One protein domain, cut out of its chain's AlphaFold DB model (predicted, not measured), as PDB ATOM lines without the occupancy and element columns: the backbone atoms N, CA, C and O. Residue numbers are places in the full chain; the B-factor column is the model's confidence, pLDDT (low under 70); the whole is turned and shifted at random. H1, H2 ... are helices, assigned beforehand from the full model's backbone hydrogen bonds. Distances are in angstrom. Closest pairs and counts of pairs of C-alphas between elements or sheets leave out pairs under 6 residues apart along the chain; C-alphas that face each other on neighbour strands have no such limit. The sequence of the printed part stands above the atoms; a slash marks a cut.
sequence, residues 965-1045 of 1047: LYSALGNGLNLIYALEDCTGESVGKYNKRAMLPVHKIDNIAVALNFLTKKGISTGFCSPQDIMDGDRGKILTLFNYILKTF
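This is residues 965 to 1045 of the 1047 residues of the protein "Calponin-homology (CH) domain-containing protein" of Spizellomyces punctatus (strain DAOM BR117) (UniProt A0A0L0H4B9). Three longer helices, H2, H3 and H5, run broadly the same way with their centres in a triangle, and the two short helices H1 and H4 lie by the first residues of H2 and H5. H2 packs on part of H3, and residues 984 to 996 fold back from the end of H2 to the start of H3. The printed part has 81 residues with five named helices in the order H1 H2 H3 H4 H5, no named strand, and is all helix. It is compact, with a radius of gyration of the C-alphas of 11.4 A, and spans 32 by 28 by 19 A.

H1, residues 965 to 969, is close to but not clearly touching H2, residues 973 to 983; their closest C-alphas, of Leu 969 and Leu 975, are 6.0 A apart. H2 touches H3, residues 997 to 1013, with residues 1000 to 1007 of H3 alone, closest at the C-alphas of Ile 976 and Ala 1007, 5.6 A, at a shallow tilt of 19 degrees, the same way. The hub is H4, residues 1023 to 1028, which touches three helices. It touches H3 at a steep tilt of 53 degrees, opposite ways, with the C-alphas of Ile 1004 and Pro 1023 closest at 5.3 A. H4 only just touches H1, with 3 pairs of C-alphas within 8 A, the closest being Leu 969 and Ile 1026 at 6.5 A. H4 and H5, residues 1031 to 1044, touch only at the corner, and only just, with 3 pairs; the closest C-alphas are those of Ile 1026 and Ile 1034, 6.4 A. H3 and H5 are near each other, while H2 is apart from H4 and H5. In the five helices every O i to N i+4 pair is within hydrogen-bond range.

H1 begins at C-alpha 965, (-31.488, 35.639, 90.333). H2 is 15.3 A from first to last C-alpha, H3 24.5 A and H5 20.0 A. H3 begins at C-alpha 997, (-16.554, 37.558, 79.814), and H5 ends at C-alpha 1044, (-43.756, 46.966, 82.520).

The two C-alphas farthest apart, of Leu 996 and Lys 1043, are 32.2 A apart. The printed part has no cut. The link H2 to H3 is long, with 13 residues. The mean pLDDT of the printed part is 97.2, and no printed residue is under 70.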
ATOM      1  N   LEU A 965     -31.318  34.572  91.316       97.12
ATOM      2  CA  LEU A 965     -31.488  35.639  90.333       97.12
ATOM      3  C   LEU A 965     -30.141  36.216  89.865       97.12
ATOM      4  O   LEU A 965     -29.888  36.331  88.669       97.12
ATOM      5  N   TYR A 966     -29.248  36.531  90.804       97.25
ATOM      6  CA  TYR A 966     -27.985  37.220  90.530       97.25
ATOM      7  C   TYR A 966     -27.008  36.351  89.729       97.25
ATOM      8  O   TYR A 966     -26.376  36.834  88.791       97.25
ATOM      9  N   SER A 967     -26.910  35.057  90.050       96.69
ATOM     10  CA  SER A 967     -25.964  34.152  89.383       96.69
ATOM     11  C   SER A 967     -26.390  33.770  87.959       96.69
ATOM     12  O   SER A 967     -25.535  33.618  87.083       96.69
ATOM     13  N   ALA A 968     -27.694  33.641  87.697       96.62
ATOM     14  CA  ALA A 968     -28.208  33.217  86.394       96.62
ATOM     15  C   ALA A 968     -28.139  34.311  85.316       96.62
ATOM     16  O   ALA A 968     -27.919  34.018  84.136       96.62
ATOM     17  N   LEU A 969     -28.287  35.578  85.712       97.31
ATOM     18  CA  LEU A 969     -28.231  36.720  84.795       97.31
ATOM     19  C   LEU A 969     -26.818  36.973  84.250       97.31
ATOM     20  O   LEU A 969     -26.681  37.502  83.145       97.31
ATOM     21  N   GLY A 970     -25.772  36.532  84.956       96.94
ATOM     22  CA  GLY A 970     -24.377  36.831  84.621       96.94
ATOM     23  C   GLY A 970     -23.883  36.305  83.262       96.94
ATOM     24  O   GLY A 970     -22.827  36.722  82.797       96.94
ATOM     25  N   ASN A 971     -24.627  35.419  82.586       96.56
ATOM     26  CA  ASN A 971     -24.343  34.967  81.211       96.56
ATOM     27  C   ASN A 971     -25.086  35.771  80.118       96.56
ATOM     28  O   ASN A 971     -24.869  35.533  78.924       96.56
ATOM     29  N   GLY A 972     -26.018  36.647  80.501       97.38
ATOM     30  CA  GLY A 972     -26.942  37.380  79.626       97.38
ATOM     31  C   GLY A 972     -28.029  36.530  78.956       97.38
ATOM     32  O   GLY A 972     -29.149  37.000  78.793       97.38
ATOM     33  N   LEU A 973     -27.738  35.272  78.602       98.06
ATOM     34  CA  LEU A 973     -28.647  34.401  77.839       98.06
ATOM     35  C   LEU A 973     -30.002  34.181  78.521       98.06
ATOM     36  O   LEU A 973     -31.022  34.308  77.856       98.06
ATOM     37  N   ASN A 974     -30.032  33.923  79.830       98.00
ATOM     38  CA  ASN A 974     -31.279  33.699  80.568       98.00
ATOM     39  C   ASN A 974     -32.194  34.939  80.539       98.00
ATOM     40  O   ASN A 974     -33.404  34.802  80.394       98.00
ATOM     41  N   LEU A 975     -31.615  36.146  80.607       97.81
ATOM     42  CA  LEU A 975     -32.363  37.400  80.473       97.81
ATOM     43  C   LEU A 975     -32.869  37.603  79.039       97.81
ATOM     44  O   LEU A 975     -33.997  38.039  78.850       97.81
ATOM     45  N   ILE A 976     -32.059  37.266  78.028       98.19
ATOM     46  CA  ILE A 976     -32.479  37.328  76.621       98.19
ATOM     47  C   ILE A 976     -33.660  36.388  76.373       98.19
ATOM     48  O   ILE A 976     -34.668  36.841  75.849       98.19
ATOM     49  N   TYR A 977     -33.560  35.115  76.765       98.19
ATOM     50  CA  TYR A 977     -34.619  34.127  76.544       98.19
ATOM     51  C   TYR A 977     -35.932  34.530  77.219       98.19
ATOM     52  O   TYR A 977     -36.968  34.535  76.562       98.19
ATOM     53  N   ALA A 978     -35.881  34.975  78.479       98.06
ATOM     54  CA  ALA A 978     -37.072  35.444  79.180       98.06
ATOM     55  C   ALA A 978     -37.715  36.682  78.522       98.06
ATOM     56  O   ALA A 978     -38.932  36.832  78.560       98.06
ATOM     57  N   LEU A 979     -36.925  37.555  77.884       97.75
ATOM     58  CA  LEU A 979     -37.440  38.708  77.133       97.75
ATOM     59  C   LEU A 979     -37.962  38.332  75.736       97.75
ATOM     60  O   LEU A 979     -38.948  38.926  75.297       97.75
ATOM     61  N   GLU A 980     -37.347  37.362  75.049       97.81
ATOM     62  CA  GLU A 980     -37.853  36.824  73.774       97.81
ATOM     63  C   GLU A 980     -39.196  36.093  73.973       97.81
ATOM     64  O   GLU A 980     -40.104  36.282  73.165       97.81
ATOM     65  N   ASP A 981     -39.360  35.342  75.070       97.62
ATOM     66  CA  ASP A 981     -40.622  34.686  75.448       97.62
ATOM     67  C   ASP A 981     -41.690  35.701  75.900       97.62
ATOM     68  O   ASP A 981     -42.746  35.804  75.278       97.62
ATOM     69  N   CYS A 982     -41.390  36.532  76.908       96.81
ATOM     70  CA  CYS A 982     -42.344  37.497  77.469       96.81
ATOM     71  C   CYS A 982     -42.890  38.499  76.436       96.81
ATOM     72  O   CYS A 982     -44.060  38.877  76.501       96.81
ATOM     73  N   THR A 983     -42.065  38.944  75.481       96.56
ATOM     74  CA  THR A 983     -42.488  39.948  74.487       96.56
ATOM     75  C   THR A 983     -42.895  39.370  73.133       96.56
ATOM     76  O   THR A 983     -43.425  40.114  72.308       96.56
ATOM     77  N   GLY A 984     -42.621  38.087  72.866       97.19
ATOM     78  CA  GLY A 984     -42.815  37.457  71.555       97.19
ATOM     79  C   GLY A 984     -41.938  38.022  70.423       97.19
ATOM     80  O   GLY A 984     -42.098  37.635  69.263       97.19
ATOM     81  N   GLU A 985     -41.015  38.941  70.722       97.31
ATOM     82  CA  GLU A 985     -40.119  39.586  69.761       97.31
ATOM     83  C   GLU A 985     -38.678  39.111  69.951       97.31
ATOM     84  O   GLU A 985     -38.153  39.098  71.063       97.31
ATOM     85  N   SER A 986     -37.982  38.796  68.853       97.31
ATOM     86  CA  SER A 986     -36.566  38.441  68.956       97.31
ATOM     87  C   SER A 986     -35.705  39.659  69.298       97.31
ATOM     88  O   SER A 986     -35.688  40.669  68.586       97.31
ATOM     89  N   VAL A 987     -34.921  39.513  70.363       97.19
ATOM     90  CA  VAL A 987     -34.007  40.520  70.918       97.19
ATOM     91  C   VAL A 987     -32.881  40.871  69.928       97.19
ATOM     92  O   VAL A 987     -32.365  41.995  69.931       97.19
ATOM     93  N   GLY A 988     -32.523  39.940  69.035       96.69
ATOM     94  CA  GLY A 988     -31.614  40.170  67.910       96.69
ATOM     95  C   GLY A 988     -30.492  39.136  67.803       96.69
ATOM     96  O   GLY A 988     -30.700  37.937  67.962       96.69
ATOM     97  N   LYS A 989     -29.274  39.590  67.480       97.50
ATOM     98  CA  LYS A 989     -28.093  38.716  67.367       97.50
ATOM     99  C   LYS A 989     -27.303  38.724  68.674       97.50
ATOM    100  O   LYS A 989     -26.761  39.759  69.043       97.50
ATOM    101  N   TYR A 990     -27.200  37.564  69.314       98.38
ATOM    102  CA  TYR A 990     -26.483  37.363  70.575       98.38
ATOM    103  C   TYR A 990     -25.605  36.099  70.554       98.38
ATOM    104  O   TYR A 990     -25.809  35.166  69.769       98.38
ATOM    105  N   ASN A 991     -24.603  36.063  71.432       98.06
ATOM    106  CA  ASN A 991     -23.604  35.006  71.526       98.06
ATOM    107  C   ASN A 991     -24.152  33.790  72.292       98.06
ATOM    108  O   ASN A 991     -23.957  33.663  73.502       98.06
ATOM    109  N   LYS A 992     -24.752  32.828  71.574       97.38
ATOM    110  CA  LYS A 992     -25.269  31.549  72.126       97.38
ATOM    111  C   LYS A 992     -24.218  30.653  72.822       97.38
ATOM    112  O   LYS A 992     -24.562  29.594  73.333       97.38
ATOM    113  N   ARG A 993     -22.934  31.035  72.824       96.44
ATOM    114  CA  ARG A 993     -21.820  30.356  73.520       96.44
ATOM    115  C   ARG A 993     -20.922  31.380  74.229       96.44
ATOM    116  O   ARG A 993     -19.770  31.600  73.851       96.44
ATOM    117  N   ALA A 994     -21.466  32.034  75.254       94.62
ATOM    118  CA  ALA A 994     -20.790  33.087  76.014       94.62
ATOM    119  C   ALA A 994     -19.755  32.549  77.030       94.62
ATOM    120  O   ALA A 994     -19.903  32.694  78.240       94.62
ATOM    121  N   MET A 995     -18.697  31.900  76.527       95.25
ATOM    122  CA  MET A 995     -17.613  31.357  77.364       95.25
ATOM    123  C   MET A 995     -16.647  32.431  77.888       95.25
ATOM    124  O   MET A 995     -16.121  32.290  78.988       95.25
ATOM    125  N   LEU A 996     -16.400  33.490  77.111       97.25
ATOM    126  CA  LEU A 996     -15.531  34.605  77.501       97.25
ATOM    127  C   LEU A 996     -16.362  35.721  78.160       97.25
ATOM    128  O   LEU A 996     -17.471  35.968  77.681       97.25
ATOM    129  N   PRO A 997     -15.840  36.448  79.170       97.31
ATOM    130  CA  PRO A 997     -16.554  37.558  79.814       97.31
ATOM    131  C   PRO A 997     -17.084  38.603  78.827       97.31
ATOM    132  O   PRO A 997     -18.236  39.005  78.926       97.31
ATOM    133  N   VAL A 998     -16.303  38.951  77.796       97.75
ATOM    134  CA  VAL A 998     -16.739  39.875  76.733       97.75
ATOM    135  C   VAL A 998     -18.018  39.402  76.026       97.75
ATOM    136  O   VAL A 998     -18.935  40.192  75.859       97.75
ATOM    137  N   HIS A 999     -18.173  38.103  75.737       98.19
ATOM    138  CA  HIS A 999     -19.404  37.583  75.125       98.19
ATOM    139  C   HIS A 999     -20.615  37.642  76.076       98.19
ATOM    140  O   HIS A 999     -21.751  37.672  75.605       98.19
ATOM    141  N   LYS A1000     -20.387  37.615  77.397       98.31
ATOM    142  CA  LYS A1000     -21.439  37.773  78.415       98.31
ATOM    143  C   LYS A1000     -21.872  39.236  78.499       98.31
ATOM    144  O   LYS A1000     -23.062  39.514  78.406       98.31
ATOM    145  N   ILE A1001     -20.901  40.149  78.564       98.25
ATOM    146  CA  ILE A1001     -21.091  41.604  78.486       98.25
ATOM    147  C   ILE A1001     -21.861  41.981  77.213       98.25
ATOM    148  O   ILE A1001     -22.852  42.698  77.313       98.25
ATOM    149  N   ASP A1002     -21.489  41.438  76.048       98.44
ATOM    150  CA  ASP A1002     -22.201  41.647  74.777       98.44
ATOM    151  C   ASP A1002     -23.674  41.210  74.864       98.44
ATOM    152  O   ASP A1002     -24.571  41.948  74.456       98.44
ATOM    153  N   ASN A1003     -23.945  40.021  75.417       98.50
ATOM    154  CA  ASN A1003     -25.308  39.504  75.576       98.50
ATOM    155  C   ASN A1003     -26.145  40.381  76.517       98.50
ATOM    156  O   ASN A1003     -27.281  40.729  76.200       98.50
ATOM    157  N   ILE A1004     -25.580  40.761  77.663       98.50
ATOM    158  CA  ILE A1004     -26.252  41.627  78.635       98.50
ATOM    159  C   ILE A1004     -26.507  43.010  78.017       98.50
ATOM    160  O   ILE A1004     -27.614  43.531  78.119       98.50
ATOM    161  N   ALA A1005     -25.533  43.583  77.303       98.31
ATOM    162  CA  ALA A1005     -25.703  44.843  76.585       98.31
ATOM    163  C   ALA A1005     -26.817  44.754  75.531       98.31
ATOM    164  O   ALA A1005     -27.612  45.684  75.401       98.31
ATOM    165  N   VAL A1006     -26.923  43.641  74.804       98.38
ATOM    166  CA  VAL A1006     -28.014  43.384  73.853       98.38
ATOM    167  C   VAL A1006     -29.381  43.331  74.560       98.38
ATOM    168  O   VAL A1006     -30.323  43.958  74.074       98.38
ATOM    169  N   ALA A1007     -29.484  42.692  75.731       98.31
ATOM    170  CA  ALA A1007     -30.712  42.667  76.534       98.31
ATOM    171  C   ALA A1007     -31.105  44.056  77.082       98.31
ATOM    172  O   ALA A1007     -32.255  44.475  76.940       98.31
ATOM    173  N   LEU A1008     -30.158  44.823  77.637       98.19
ATOM    174  CA  LEU A1008     -30.416  46.181  78.145       98.19
ATOM    175  C   LEU A1008     -30.823  47.159  77.025       98.19
ATOM    176  O   LEU A1008     -31.753  47.951  77.185       98.19
ATOM    177  N   ASN A1009     -30.205  47.045  75.843       98.00
ATOM    178  CA  ASN A1009     -30.619  47.790  74.650       98.00
ATOM    179  C   ASN A1009     -32.020  47.392  74.145       98.00
ATOM    180  O   ASN A1009     -32.676  48.195  73.483       98.00
ATOM    181  N   PHE A1010     -32.492  46.172  74.420       98.19
ATOM    182  CA  PHE A1010     -33.862  45.758  74.106       98.19
ATOM    183  C   PHE A1010     -34.871  46.332  75.108       98.19
ATOM    184  O   PHE A1010     -35.857  46.937  74.692       98.19
ATOM    185  N   LEU A1011     -34.574  46.262  76.409       97.81
ATOM    186  CA  LEU A1011     -35.372  46.899  77.466       97.81
ATOM    187  C   LEU A1011     -35.524  48.415  77.239       97.81
ATOM    188  O   LEU A1011     -36.633  48.942  77.320       97.81
ATOM    189  N   THR A1012     -34.448  49.088  76.815       97.56
ATOM    190  CA  THR A1012     -34.469  50.512  76.428       97.56
ATOM    191  C   THR A1012     -35.446  50.789  75.274       97.56
ATOM    192  O   THR A1012     -36.198  51.760  75.325       97.56
ATOM    193  N   LYS A1013     -35.518  49.918  74.253       97.25
ATOM    194  CA  LYS A1013     -36.499  50.041  73.150       97.25
ATOM    195  C   LYS A1013     -37.943  49.802  73.599       97.25
ATOM    196  O   LYS A1013     -38.857  50.315  72.962       97.25
ATOM    197  N   LYS A1014     -38.148  49.042  74.680       97.00
ATOM    198  CA  LYS A1014     -39.454  48.810  75.319       97.00
ATOM    199  C   LYS A1014     -39.837  49.909  76.328       97.00
ATOM    200  O   LYS A1014     -40.884  49.808  76.955       97.00
ATOM    201  N   GLY A1015     -39.029  50.964  76.464       96.44
ATOM    202  CA  GLY A1015     -39.306  52.120  77.326       96.44
ATOM    203  C   GLY A1015     -38.766  52.013  78.756       96.44
ATOM    204  O   GLY A1015     -38.905  52.962  79.526       96.44
ATOM    205  N   ILE A1016     -38.106  50.908  79.119       96.75
ATOM    206  CA  ILE A1016     -37.453  50.757  80.424       96.75
ATOM    207  C   ILE A1016     -36.092  51.453  80.372       96.75
ATOM    208  O   ILE A1016     -35.190  51.025  79.654       96.75
ATOM    209  N   SER A1017     -35.924  52.527  81.145       93.94
ATOM    210  CA  SER A1017     -34.658  53.264  81.211       93.94
ATOM    211  C   SER A1017     -33.593  52.464  81.966       93.94
ATOM    212  O   SER A1017     -33.530  52.508  83.191       93.94
ATOM    213  N   THR A1018     -32.719  51.750  81.252       95.44
ATOM    214  CA  THR A1018     -31.635  50.960  81.868       95.44
ATOM    215  C   THR A1018     -30.382  51.780  82.200       95.44
ATOM    216  O   THR A1018     -29.343  51.205  82.509       95.44
ATOM    217  N   GLY A1019     -30.438  53.116  82.135       95.25
ATOM    218  CA  GLY A1019     -29.264  53.998  82.266       95.25
ATOM    219  C   GLY A1019     -28.545  53.957  83.624       95.25
ATOM    220  O   GLY A1019     -27.423  54.441  83.728       95.25
ATOM    221  N   PHE A1020     -29.161  53.364  84.650       95.50
ATOM    222  CA  PHE A1020     -28.561  53.139  85.971       95.50
ATOM    223  C   PHE A1020     -27.733  51.840  86.067       95.50
ATOM    224  O   PHE A1020     -27.134  51.579  87.110       95.50
ATOM    225  N   CYS A1021     -27.735  50.998  85.027       96.31
ATOM    226  CA  CYS A1021     -27.180  49.648  85.073       96.31
ATOM    227  C   CYS A1021     -26.242  49.374  83.891       96.31
ATOM    228  O   CYS A1021     -26.647  49.400  82.729       96.31
ATOM    229  N   SER A1022     -24.979  49.076  84.192       97.88
ATOM    230  CA  SER A1022     -23.976  48.695  83.200       97.88
ATOM    231  C   SER A1022     -24.045  47.186  82.932       97.88
ATOM    232  O   SER A1022     -24.292  46.413  83.858       97.88
ATOM    233  N   PRO A1023     -23.707  46.707  81.721       98.31
ATOM    234  CA  PRO A1023     -23.618  45.269  81.454       98.31
ATOM    235  C   PRO A1023     -22.626  44.526  82.371       98.31
ATOM    236  O   PRO A1023     -22.844  43.368  82.713       98.31
ATOM    237  N   GLN A1024     -21.564  45.223  82.791       97.81
ATOM    238  CA  GLN A1024     -20.587  44.773  83.785       97.81
ATOM    239  C   GLN A1024     -21.252  44.459  85.137       97.81
ATOM    240  O   GLN A1024     -21.015  43.397  85.700       97.81
ATOM    241  N   ASP A1025     -22.146  45.332  85.613       97.94
ATOM    242  CA  ASP A1025     -22.785  45.212  86.929       97.94
ATOM    243  C   ASP A1025     -23.637  43.937  87.051       97.94
ATOM    244  O   ASP A1025     -23.665  43.288  88.094       97.94
ATOM    245  N   ILE A1026     -24.321  43.558  85.966       97.88
ATOM    246  CA  ILE A1026     -25.140  42.337  85.906       97.88
ATOM    247  C   ILE A1026     -24.259  41.091  85.762       97.88
ATOM    248  O   ILE A1026     -24.598  40.041  86.301       97.88
ATOM    249  N   MET A1027     -23.123  41.192  85.059       98.00
ATOM    250  CA  MET A1027     -22.152  40.098  84.969       98.00
ATOM    251  C   MET A1027     -21.511  39.799  86.332       98.00
ATOM    252  O   MET A1027     -21.335  38.629  86.673       98.00
ATOM    253  N   ASP A1028     -21.194  40.846  87.094       97.62
ATOM    254  CA  ASP A1028     -20.544  40.758  88.405       97.62
ATOM    255  C   ASP A1028     -21.543  40.493  89.555       97.62
ATOM    256  O   ASP A1028     -21.133  40.148  90.663       97.62
ATOM    257  N   GLY A1029     -22.853  40.593  89.292       97.38
ATOM    258  CA  GLY A1029     -23.917  40.215  90.228       97.38
ATOM    259  C   GLY A1029     -24.336  41.305  91.222       97.38
ATOM    260  O   GLY A1029     -24.741  40.975  92.338       97.38
ATOM    261  N   ASP A1030     -24.255  42.590  90.853       97.31
ATOM    262  CA  ASP A1030     -24.671  43.718  91.703       97.31
ATOM    263  C   ASP A1030     -26.162  43.616  92.076       97.31
ATOM    264  O   ASP A1030     -27.061  43.943  91.292       97.31
ATOM    265  N   ARG A1031     -26.419  43.176  93.315       96.69
ATOM    266  CA  ARG A1031     -27.761  42.962  93.868       96.69
ATOM    267  C   ARG A1031     -28.634  44.213  93.806       96.69
ATOM    268  O   ARG A1031     -29.809  44.095  93.472       96.69
ATOM    269  N   GLY A1032     -28.084  45.398  94.075       96.06
ATOM    270  CA  GLY A1032     -28.856  46.642  94.074       96.06
ATOM    271  C   GLY A1032     -29.338  47.007  92.671       96.06
ATOM    272  O   GLY A1032     -30.519  47.299  92.462       96.06
ATOM    273  N   LYS A1033     -28.446  46.922  91.678       97.00
ATOM    274  CA  LYS A1033     -28.789  47.235  90.282       97.00
ATOM    275  C   LYS A1033     -29.662  46.157  89.636       97.00
ATOM    276  O   LYS A1033     -30.588  46.506  88.907       97.00
ATOM    277  N   ILE A1034     -29.437  44.876  89.942       97.56
ATOM    278  CA  ILE A1034     -30.276  43.769  89.456       97.56
ATOM    279  C   ILE A1034     -31.697  43.860  90.031       97.56
ATOM    280  O   ILE A1034     -32.656  43.763  89.268       97.56
ATOM    281  N   LEU A1035     -31.862  44.123  91.335       97.06
ATOM    282  CA  LEU A1035     -33.191  44.336  91.924       97.06
ATOM    283  C   LEU A1035     -33.879  45.572  91.345       97.06
ATOM    284  O   LEU A1035     -35.055  45.509  90.997       97.06
ATOM    285  N   THR A1036     -33.146  46.672  91.154       96.81
ATOM    286  CA  THR A1036     -33.686  47.875  90.501       96.81
ATOM    287  C   THR A1036     -34.158  47.570  89.074       96.81
ATOM    288  O   THR A1036     -35.246  47.990  88.685       96.81
ATOM    289  N   LEU A1037     -33.404  46.774  88.305       97.38
ATOM    290  CA  LEU A1037     -33.799  46.335  86.964       97.38
ATOM    291  C   LEU A1037     -35.070  45.477  86.983       97.38
ATOM    292  O   LEU A1037     -35.988  45.742  86.209       97.38
ATOM    293  N   PHE A1038     -35.158  44.496  87.883       96.94
ATOM    294  CA  PHE A1038     -36.340  43.637  87.989       96.94
ATOM    295  C   PHE A1038     -37.578  44.382  88.501       96.94
ATOM    296  O   PHE A1038     -38.673  44.126  88.015       96.94
ATOM    297  N   ASN A1039     -37.414  45.378  89.374       96.62
ATOM    298  CA  ASN A1039     -38.484  46.293  89.789       96.62
ATOM    299  C   ASN A1039     -39.119  47.020  88.582       96.62
ATOM    300  O   ASN A1039     -40.339  47.147  88.514       96.62
ATOM    301  N   TYR A1040     -38.319  47.442  87.592       96.94
ATOM    302  CA  TYR A1040     -38.853  48.002  86.343       96.94
ATOM    303  C   TYR A1040     -39.449  46.937  85.413       96.94
ATOM    304  O   TYR A1040     -40.539  47.155  84.888       96.94
ATOM    305  N   ILE A1041     -38.788  45.784  85.232       96.94
ATOM    306  CA  ILE A1041     -39.297  44.690  84.384       96.94
ATOM    307  C   ILE A1041     -40.684  44.241  84.860       96.94
ATOM    308  O   ILE A1041     -41.612  44.252  84.062       96.94
ATOM    309  N   LEU A1042     -40.860  43.955  86.154       96.62
ATOM    310  CA  LEU A1042     -42.134  43.515  86.739       96.62
ATOM    311  C   LEU A1042     -43.256  44.566  86.628       96.62
ATOM    312  O   LEU A1042     -44.431  44.210  86.609       96.62
ATOM    313  N   LYS A1043     -42.912  45.860  86.550       96.12
ATOM    314  CA  LYS A1043     -43.876  46.964  86.376       96.12
ATOM    315  C   LYS A1043     -44.304  47.179  84.924       96.12
ATOM    316  O   LYS A1043     -45.411  47.651  84.690       96.12
ATOM    317  N   THR A1044     -43.442  46.870  83.958       95.94
ATOM    318  CA  THR A1044     -43.756  46.966  82.520       95.94
ATOM    319  C   THR A1044     -44.329  45.659  81.966       95.94
ATOM    320  O   THR A1044     -45.155  45.688  81.058       95.94
ATOM    321  N   PHE A1045     -43.910  44.529  82.531       95.00
ATOM    322  CA  PHE A1045     -44.274  43.172  82.142       95.00
ATOM    323  C   PHE A1045     -44.779  42.401  83.377       95.00
ATOM    324  O   PHE A1045     -44.048  41.564  83.916       95.00
TER     325      PHE A1045